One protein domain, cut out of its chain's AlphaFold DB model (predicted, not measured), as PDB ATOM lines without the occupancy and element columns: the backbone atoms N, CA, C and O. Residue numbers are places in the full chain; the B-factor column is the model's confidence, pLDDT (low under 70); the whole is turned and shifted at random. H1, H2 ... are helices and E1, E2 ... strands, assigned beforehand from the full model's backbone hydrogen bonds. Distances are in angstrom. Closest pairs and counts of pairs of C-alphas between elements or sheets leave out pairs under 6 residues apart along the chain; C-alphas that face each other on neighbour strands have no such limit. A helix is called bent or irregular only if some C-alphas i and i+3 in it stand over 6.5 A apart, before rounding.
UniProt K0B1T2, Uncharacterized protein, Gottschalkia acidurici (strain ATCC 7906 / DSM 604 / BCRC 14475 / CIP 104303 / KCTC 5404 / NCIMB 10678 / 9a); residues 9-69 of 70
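AT A GLANCE: This is residues 9 to 69 of the 70 residues of an uncharacterized protein of Gottschalkia acidurici (strain ATCC 7906 / DSM 604 / BCRC 14475 / CIP 104303 / KCTC 5404 / NCIMB 10678 / 9a) (UniProt K0B1T2). A small sheet of four strands, laid side by side with each turning back on the one before, has a single helix, H1, set across one end of it, past the turn between E2 and E3. Residues 52 to 61 of H1 come near E3 and E2, and the sheet and helix together make a long, thin shape spanning 48 by 22 by 9 A. The printed part has 61 residues, with E1, E2, E3, E4 and then H1 along the chain. The sheet's order is E1 - E2 - E3 - E4, all antiparallel, and the class is mixed, helices and strands. The whole is loose, with a radius of gyration of the C-alphas of 14.9 A.

HOW THE PARTS SIT: The sheet is a meander, each strand the antiparallel neighbour of the one before. Its inner strands, E2, residues 19 to 26, and E3, residues 29 to 36, form a hairpin at 171 degrees between directions; N 24 and O 32 are 2.8 A apart and N 34 and O 22 2.8 A, both within hydrogen-bond range. E3 bends by 60 degrees at residue 32. The edge strand E1, residues 9 to 13, forms a hairpin with E2 at 161 degrees, with N 10 and O 23 within hydrogen-bond range at 2.8 A. The other edge strand, E4, residues 42 to 46, forms a hairpin with E3 at 165 degrees, with N 46 and O 33 within hydrogen-bond range at 2.7 A. E1 and E4 are apart. H1, residues 51 to 67, is on the sheet, with 17 pairs of C-alphas within 10 A. Its closest C-alphas to E3 are those of Ile 29 and Asp 53, 6.5 A apart; to E2, those of Glu 26 and Leu 57, 7.3 A. Every O i to N i+4 pair in H1 is within hydrogen-bond range.

IN THESE COORDINATES: E2 measures 21.0 A from first to last C-alpha, E3 20.4 A, E1 13.1 A and E4 10.9 A. H1 measures 24.6 A and is not bent. E1 begins at C-alpha 9 (177.246, 223.825, 199.065), E3 begins at C-alpha 29 (173.765, 218.103, 189.715), and H1 ends at C-alpha 67 (156.823, 225.433, 185.827).

THE WHOLE: The two C-alphas farthest apart are those of Glu 39 and Arg 69, 49.0 A. The printed part, residues 9 to 69, has no cut. The links E1 to E2, E2 to E3, E3 to E4 and E4 to H1 are tight. The mean pLDDT of the printed part is 89.9, and residues 68 to 69 are under 70.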
ATOM      1  N   LYS A   9     176.029 224.477 198.604       89.88
ATOM      2  CA  LYS A   9     177.246 223.825 199.065       89.88
ATOM      3  C   LYS A   9     176.884 222.799 200.136       89.88
ATOM      4  O   LYS A   9     176.191 223.129 201.095       89.88
ATOM      5  N   GLU A  10     177.360 221.580 199.965       90.62
ATOM      6  CA  GLU A  10     177.317 220.523 200.963       90.62
ATOM      7  C   GLU A  10     178.720 220.336 201.535       90.62
ATOM      8  O   GLU A  10     179.700 220.286 200.790       90.62
ATOM      9  N   GLU A  11     178.815 220.246 202.857       93.62
ATOM     10  CA  GLU A  11     180.070 220.009 203.566       93.62
ATOM     11  C   GLU A  11     179.867 218.819 204.496       93.62
ATOM     12  O   GLU A  11     179.000 218.835 205.371       93.62
ATOM     13  N   ILE A  12     180.666 217.778 204.296       92.94
ATOM     14  CA  ILE A  12     180.669 216.578 205.120       92.94
ATOM     15  C   ILE A  12     181.948 216.593 205.941       92.94
ATOM     16  O   ILE A  12     183.040 216.838 205.427       92.94
ATOM     17  N   TRP A  13     181.805 216.290 207.224       94.94
ATOM     18  CA  TRP A  13     182.899 216.235 208.181       94.94
ATOM     19  C   TRP A  13     183.043 214.807 208.699       94.94
ATOM     20  O   TRP A  13     182.066 214.067 208.822       94.94
ATOM     21  N   PHE A  14     184.273 214.407 208.976       93.12
ATOM     22  CA  PHE A  14     184.552 213.203 209.742       93.12
ATOM     23  C   PHE A  14     184.174 213.419 211.214       93.12
ATOM     24  O   PHE A  14     184.107 214.551 211.693       93.12
ATOM     25  N   GLU A  15     183.978 212.333 211.964       93.38
ATOM     26  CA  GLU A  15     183.649 212.404 213.399       93.38
ATOM     27  C   GLU A  15     184.733 213.108 214.233       93.38
ATOM     28  O   GLU A  15     184.444 213.664 215.289       93.38
ATOM     29  N   ASN A  16     185.976 213.128 213.742       91.00
ATOM     30  CA  ASN A  16     187.093 213.840 214.364       91.00
ATOM     31  C   ASN A  16     187.072 215.364 214.118       91.00
ATOM     32  O   ASN A  16     187.943 216.063 214.629       91.00
ATOM     33  N   GLY A  17     186.114 215.880 213.340       91.25
ATOM     34  CA  GLY A  17     186.005 217.296 212.990       91.25
ATOM     35  C   GLY A  17     186.834 217.725 211.775       91.25
ATOM     36  O   GLY A  17     186.799 218.900 211.417       91.25
ATOM     37  N   ASN A  18     187.547 216.807 211.113       92.88
ATOM     38  CA  ASN A  18     188.237 217.104 209.858       92.88
ATOM     39  C   ASN A  18     187.255 217.129 208.689       92.88
ATOM     40  O   ASN A  18     186.262 216.396 208.660       92.88
ATOM     41  N   LEU A  19     187.553 217.960 207.696       92.56
ATOM     42  CA  LEU A  19     186.743 218.064 206.493       92.56
ATOM     43  C   LEU A  19     186.879 216.782 205.671       92.56
ATOM     44  O   LEU A  19     187.984 216.402 205.296       92.56
ATOM     45  N   LYS A  20     185.752 216.120 205.405       95.38
ATOM     46  CA  LYS A  20     185.691 214.889 204.614       95.38
ATOM     47  C   LYS A  20     185.431 215.194 203.156       95.38
ATOM     48  O   LYS A  20     186.152 214.717 202.289       95.38
ATOM     49  N   SER A  21     184.418 216.000 202.874       94.94
ATOM     50  CA  SER A  21     184.130 216.418 201.510       94.94
ATOM     51  C   SER A  21     183.396 217.746 201.460       94.94
ATOM     52  O   SER A  21     182.720 218.155 202.401       94.94
ATOM     53  N   VAL A  22     183.556 218.428 200.336       94.81
ATOM     54  CA  VAL A  22     182.847 219.650 199.988       94.81
ATOM     55  C   VAL A  22     182.363 219.493 198.566       94.81
ATOM     56  O   VAL A  22     183.174 219.387 197.647       94.81
ATOM     57  N   GLY A  23     181.051 219.487 198.383       93.50
ATOM     58  CA  GLY A  23     180.422 219.438 197.075       93.50
ATOM     59  C   GLY A  23     179.597 220.687 196.813       93.50
ATOM     60  O   GLY A  23     178.930 221.203 197.702       93.50
ATOM     61  N   GLU A  24     179.625 221.180 195.582       92.25
ATOM     62  CA  GLU A  24     178.694 222.200 195.110       92.25
ATOM     63  C   GLU A  24     177.697 221.536 194.168       92.25
ATOM     64  O   GLU A  24     178.078 220.960 193.143       92.25
ATOM     65  N   TYR A  25     176.419 221.624 194.524       90.38
ATOM     66  CA  TYR A  25     175.325 221.028 193.778       90.38
ATOM     67  C   TYR A  25     174.352 222.107 193.331       90.38
ATOM     68  O   TYR A  25     174.020 223.014 194.090       90.38
ATOM     69  N   GLU A  26     173.842 221.991 192.114       88.50
ATOM     70  CA  GLU A  26     172.771 222.853 191.633       88.50
ATOM     71  C   GLU A  26     171.690 221.996 190.981       88.50
ATOM     72  O   GLU A  26     171.982 221.177 190.113       88.50
ATOM     73  N   LEU A  27     170.439 222.138 191.434       85.50
ATOM     74  CA  LEU A  27     169.307 221.330 190.965       85.50
ATOM     75  C   LEU A  27     169.553 219.807 191.057       85.50
ATOM     76  O   LEU A  27     168.964 219.037 190.300       85.50
ATOM     77  N   GLY A  28     170.381 219.366 192.013       84.25
ATOM     78  CA  GLY A  28     170.784 217.966 192.186       84.25
ATOM     79  C   GLY A  28     171.973 217.515 191.327       84.25
ATOM     80  O   GLY A  28     172.323 216.339 191.366       84.25
ATOM     81  N   ILE A  29     172.613 218.413 190.573       88.19
ATOM     82  CA  ILE A  29     173.765 218.103 189.715       88.19
ATOM     83  C   ILE A  29     175.051 218.556 190.397       88.19
ATOM     84  O   ILE A  29     175.164 219.706 190.814       88.19
ATOM     85  N   CYS A  30     176.024 217.649 190.492       90.50
ATOM     86  CA  CYS A  30     177.317 217.899 191.123       90.50
ATOM     87  C   CYS A  30     178.232 218.709 190.198       90.50
ATOM     88  O   CYS A  30     178.802 218.168 189.244       90.50
ATOM     89  N   LEU A  31     178.398 219.995 190.502       91.06
ATOM     90  CA  LEU A  31     179.248 220.900 189.733       91.06
ATOM     91  C   LEU A  31     180.702 220.801 190.168       91.06
ATOM     92  O   LEU A  31     181.592 220.713 189.323       91.06
ATOM     93  N   LYS A  32     180.931 220.779 191.482       93.62
ATOM     94  CA  LYS A  32     182.262 220.627 192.065       93.62
ATOM     95  C   LYS A  32     182.238 219.661 193.229       93.62
ATOM     96  O   LYS A  32     181.224 219.551 193.911       93.62
ATOM     97  N   LEU A  33     183.348 218.969 193.448       94.06
ATOM     98  CA  LEU A  33     183.502 218.042 194.560       94.06
ATOM     99  C   LEU A  33     184.967 217.915 194.944       94.06
ATOM    100  O   LEU A  33     185.771 217.463 194.137       94.06
ATOM    101  N   ASN A  34     185.275 218.207 196.195       95.25
ATOM    102  CA  ASN A  34     186.568 217.936 196.793       95.25
ATOM    103  C   ASN A  34     186.363 216.943 197.936       95.25
ATOM    104  O   ASN A  34     185.446 217.108 198.736       95.25
ATOM    105  N   GLU A  35     187.189 215.908 198.001       95.50
ATOM    106  CA  GLU A  35     187.149 214.886 199.047       95.50
ATOM    107  C   GLU A  35     188.553 214.672 199.598       95.50
ATOM    108  O   GLU A  35     189.520 214.522 198.841       95.50
ATOM    109  N   TRP A  36     188.647 214.651 200.920       96.00
ATOM    110  CA  TRP A  36     189.879 214.472 201.666       96.00
ATOM    111  C   TRP A  36     189.806 213.183 202.484       96.00
ATOM    112  O   TRP A  36     188.732 212.754 202.915       96.00
ATOM    113  N   ASP A  37     190.955 212.551 202.693       94.38
ATOM    114  CA  ASP A  37     191.074 211.451 203.644       94.38
ATOM    115  C   ASP A  37     191.129 211.950 205.100       94.38
ATOM    116  O   ASP A  37     191.090 213.150 205.387       94.38
ATOM    117  N   LEU A  38     191.215 211.011 206.047       92.19
ATOM    118  CA  LEU A  38     191.292 211.312 207.481       92.19
ATOM    119  C   LEU A  38     192.520 212.156 207.862       92.19
ATOM    120  O   LEU A  38     192.475 212.857 208.876       92.19
ATOM    121  N   GLU A  39     193.587 212.096 207.062       91.94
ATOM    122  CA  GLU A  39     194.832 212.847 207.248       91.94
ATOM    123  C   GLU A  39     194.775 214.238 206.591       91.94
ATOM    124  O   GLU A  39     195.710 215.029 206.722       91.94
ATOM    125  N   GLY A  40     193.670 214.572 205.912       89.50
ATOM    126  CA  GLY A  40     193.475 215.843 205.218       89.50
ATOM    127  C   GLY A  40     194.125 215.894 203.834       89.50
ATOM    128  O   GLY A  40     194.252 216.974 203.251       89.50
ATOM    129  N   LYS A  41     194.542 214.755 203.276       93.94
ATOM    130  CA  LYS A  41     195.077 214.683 201.919       93.94
ATOM    131  C   LYS A  41     193.928 214.585 200.923       93.94
ATOM    132  O   LYS A  41     193.029 213.761 201.063       93.94
ATOM    133  N   LEU A  42     193.972 215.425 199.893       93.31
ATOM    134  CA  LEU A  42     192.981 215.420 198.820       93.31
ATOM    135  C   LEU A  42     193.069 214.096 198.045       93.31
ATOM    136  O   LEU A  42     194.103 213.791 197.445       93.31
ATOM    137  N   ILE A  43     191.988 213.320 198.069       95.19
ATOM    138  CA  ILE A  43     191.881 212.028 197.378       95.19
ATOM    139  C   ILE A  43     191.022 212.111 196.120       95.19
ATOM    140  O   ILE A  43     191.190 211.303 195.206       95.19
ATOM    141  N   LYS A  44     190.122 213.095 196.046       93.50
ATOM    142  CA  LYS A  44     189.263 213.312 194.884       93.50
ATOM    143  C   LYS A  44     189.007 214.792 194.689       93.50
ATOM    144  O   LYS A  44     188.685 215.502 195.636       93.50
ATOM    145  N   GLU A  45     189.107 215.233 193.444       94.31
ATOM    146  CA  GLU A  45     188.842 216.612 193.070       94.31
ATOM    147  C   GLU A  45     188.076 216.661 191.749       94.31
ATOM    148  O   GLU A  45     188.432 216.008 190.767       94.31
ATOM    149  N   LYS A  46     187.011 217.451 191.737       93.12
ATOM    150  CA  LYS A  46     186.241 217.851 190.570       93.12
ATOM    151  C   LYS A  46     186.099 219.363 190.654       93.12
ATOM    152  O   LYS A  46     185.210 219.869 191.332       93.12
ATOM    153  N   LEU A  47     186.999 220.080 189.986       88.94
ATOM    154  CA  LEU A  47     187.020 221.547 189.986       88.94
ATOM    155  C   LEU A  47     185.979 222.163 189.055       88.94
ATOM    156  O   LEU A  47     185.539 223.292 189.273       88.94
ATOM    157  N   VAL A  48     185.623 221.442 187.992       90.50
ATOM    158  CA  VAL A  48     184.727 221.939 186.955       90.50
ATOM    159  C   VAL A  48     183.661 220.902 186.609       90.50
ATOM    160  O   VAL A  48     183.957 219.700 186.574       90.50
ATOM    161  N   PRO A  49     182.424 221.351 186.339       90.69
ATOM    162  CA  PRO A  49     181.402 220.489 185.777       90.69
ATOM    163  C   PRO A  49     181.821 220.038 184.379       90.69
ATOM    164  O   PRO A  49     182.435 220.787 183.618       90.69
ATOM    165  N   THR A  50     181.473 218.805 184.039       92.69
ATOM    166  CA  THR A  50     181.643 218.279 182.685       92.69
ATOM    167  C   THR A  50     180.586 218.867 181.748       92.69
ATOM    168  O   THR A  50     179.572 219.411 182.191       92.69
ATOM    169  N   GLU A  51     180.780 218.726 180.436       92.88
ATOM    170  CA  GLU A  51     179.772 219.134 179.449       92.88
ATOM    171  C   GLU A  51     178.413 218.458 179.691       92.88
ATOM    172  O   GLU A  51     177.366 219.077 179.499       92.88
ATOM    173  N   GLU A  52     178.417 217.209 180.168       91.56
ATOM    174  CA  GLU A  52     177.199 216.482 180.526       91.56
ATOM    175  C   GLU A  52     176.500 217.101 181.744       91.56
ATOM    176  O   GLU A  52     175.287 217.315 181.706       91.56
ATOM    177  N   ASP A  53     177.254 217.466 182.785       91.56
ATOM    178  CA  ASP A  53     176.709 218.159 183.959       91.56
ATOM    179  C   ASP A  53     176.065 219.493 183.556       91.56
ATOM    180  O   ASP A  53     174.944 219.791 183.964       91.56
ATOM    181  N   ILE A  54     176.738 220.273 182.701       91.62
ATOM    182  CA  ILE A  54     176.232 221.561 182.201       91.62
ATOM    183  C   ILE A  54     174.962 221.356 181.369       91.62
ATOM    184  O   ILE A  54     173.986 222.093 181.522       91.62
ATOM    185  N   LYS A  55     174.946 220.347 180.493       93.31
ATOM    186  CA  LYS A  55     173.783 220.031 179.659       93.31
ATOM    187  C   LYS A  55     172.578 219.629 180.508       93.31
ATOM    188  O   LYS A  55     171.475 220.121 180.269       93.31
ATOM    189  N   ASN A  56     172.789 218.772 181.504       90.62
ATOM    190  CA  ASN A  56     171.745 218.386 182.446       90.62
ATOM    191  C   ASN A  56     171.264 219.602 183.247       90.62
ATOM    192  O   ASN A  56     170.061 219.791 183.398       90.62
ATOM    193  N   LEU A  57     172.176 220.479 183.673       90.31
ATOM    194  CA  LEU A  57     171.832 221.665 184.448       90.31
ATOM    195  C   LEU A  57     170.945 222.622 183.666       90.31
ATOM    196  O   LEU A  57     169.913 223.058 184.169       90.31
ATOM    197  N   ASN A  58     171.316 222.907 182.420       90.50
ATOM    198  CA  ASN A  58     170.524 223.760 181.545       90.50
ATOM    199  C   ASN A  58     169.128 223.174 181.319       90.50
ATOM    200  O   ASN A  58     168.140 223.888 181.465       90.50
ATOM    201  N   ARG A  59     169.029 221.859 181.087       89.62
ATOM    202  CA  ARG A  59     167.738 221.178 180.935       89.62
ATOM    203  C   ARG A  59     166.856 221.327 182.178       89.62
ATOM    204  O   ARG A  59     165.660 221.587 182.055       89.62
ATOM    205  N   GLU A  60     167.431 221.172 183.369       87.38
ATOM    206  CA  GLU A  60     166.695 221.314 184.628       87.38
ATOM    207  C   GLU A  60     166.310 222.769 184.933       87.38
ATOM    208  O   GLU A  60     165.242 223.013 185.507       87.38
ATOM    209  N   ARG A  61     167.142 223.741 184.538       86.81
ATOM    210  CA  ARG A  61     166.828 225.175 184.622       86.81
ATOM    211  C   ARG A  61     165.638 225.518 183.730       86.81
ATOM    212  O   ARG A  61     164.644 226.031 184.238       86.81
ATOM    213  N   GLU A  62     165.682 225.114 182.461       88.62
ATOM    214  CA  GLU A  62     164.592 225.337 181.504       88.62
ATOM    215  C   GLU A  62     163.268 224.725 181.982       88.62
ATOM    216  O   GLU A  62     162.206 225.334 181.844       88.62
ATOM    217  N   TRP A  63     163.312 223.519 182.557       83.81
ATOM    218  CA  TRP A  63     162.116 222.854 183.071       83.81
ATOM    219  C   TRP A  63     161.531 223.584 184.288       83.81
ATOM    220  O   TRP A  63     160.323 223.810 184.353       83.81
ATOM    221  N   ASN A  64     162.384 224.030 185.217       78.94
ATOM    222  CA  ASN A  64     161.953 224.829 186.367       78.94
ATOM    223  C   ASN A  64     161.370 226.185 185.963       78.94
ATOM    224  O   ASN A  64     160.392 226.613 186.571       78.94
ATOM    225  N   GLU A  65     161.953 226.857 184.967       81.25
ATOM    226  CA  GLU A  65     161.448 228.136 184.461       81.25
ATOM    227  C   GLU A  65     160.046 228.002 183.865       81.25
ATOM    228  O   GLU A  65     159.193 228.856 184.121       81.25
ATOM    229  N   ARG A  66     159.787 226.916 183.120       80.69
ATOM    230  CA  ARG A  66     158.460 226.616 182.559       80.69
ATOM    231  C   ARG A  66     157.412 226.417 183.651       80.69
ATOM    232  O   ARG A  66     156.351 227.016 183.559       80.69
ATOM    233  N   LEU A  67     157.739 225.667 184.705       73.25
ATOM    234  CA  LEU A  67     156.823 225.433 185.827       73.25
ATOM    235  C   LEU A  67     156.494 226.689 186.642       73.25
ATOM    236  O   LEU A  67     155.434 226.768 187.248       73.25
ATOM    237  N   THR A  68     157.405 227.661 186.714       65.44
ATOM    238  CA  THR A  68     157.155 228.928 187.428       65.44
ATOM    239  C   THR A  68     156.365 229.959 186.618       65.44
ATOM    240  O   THR A  68     156.093 231.036 187.143       65.44
ATOM    241  N   ARG A  69     156.038 229.672 185.351       61.28
ATOM    242  CA  ARG A  69     155.274 230.562 184.460       61.28
ATOM    243  C   ARG A  69     153.788 230.194 184.334       61.28
ATOM    244  O   ARG A  69     153.097 230.863 183.568       61.28
TER     245      ARG A  69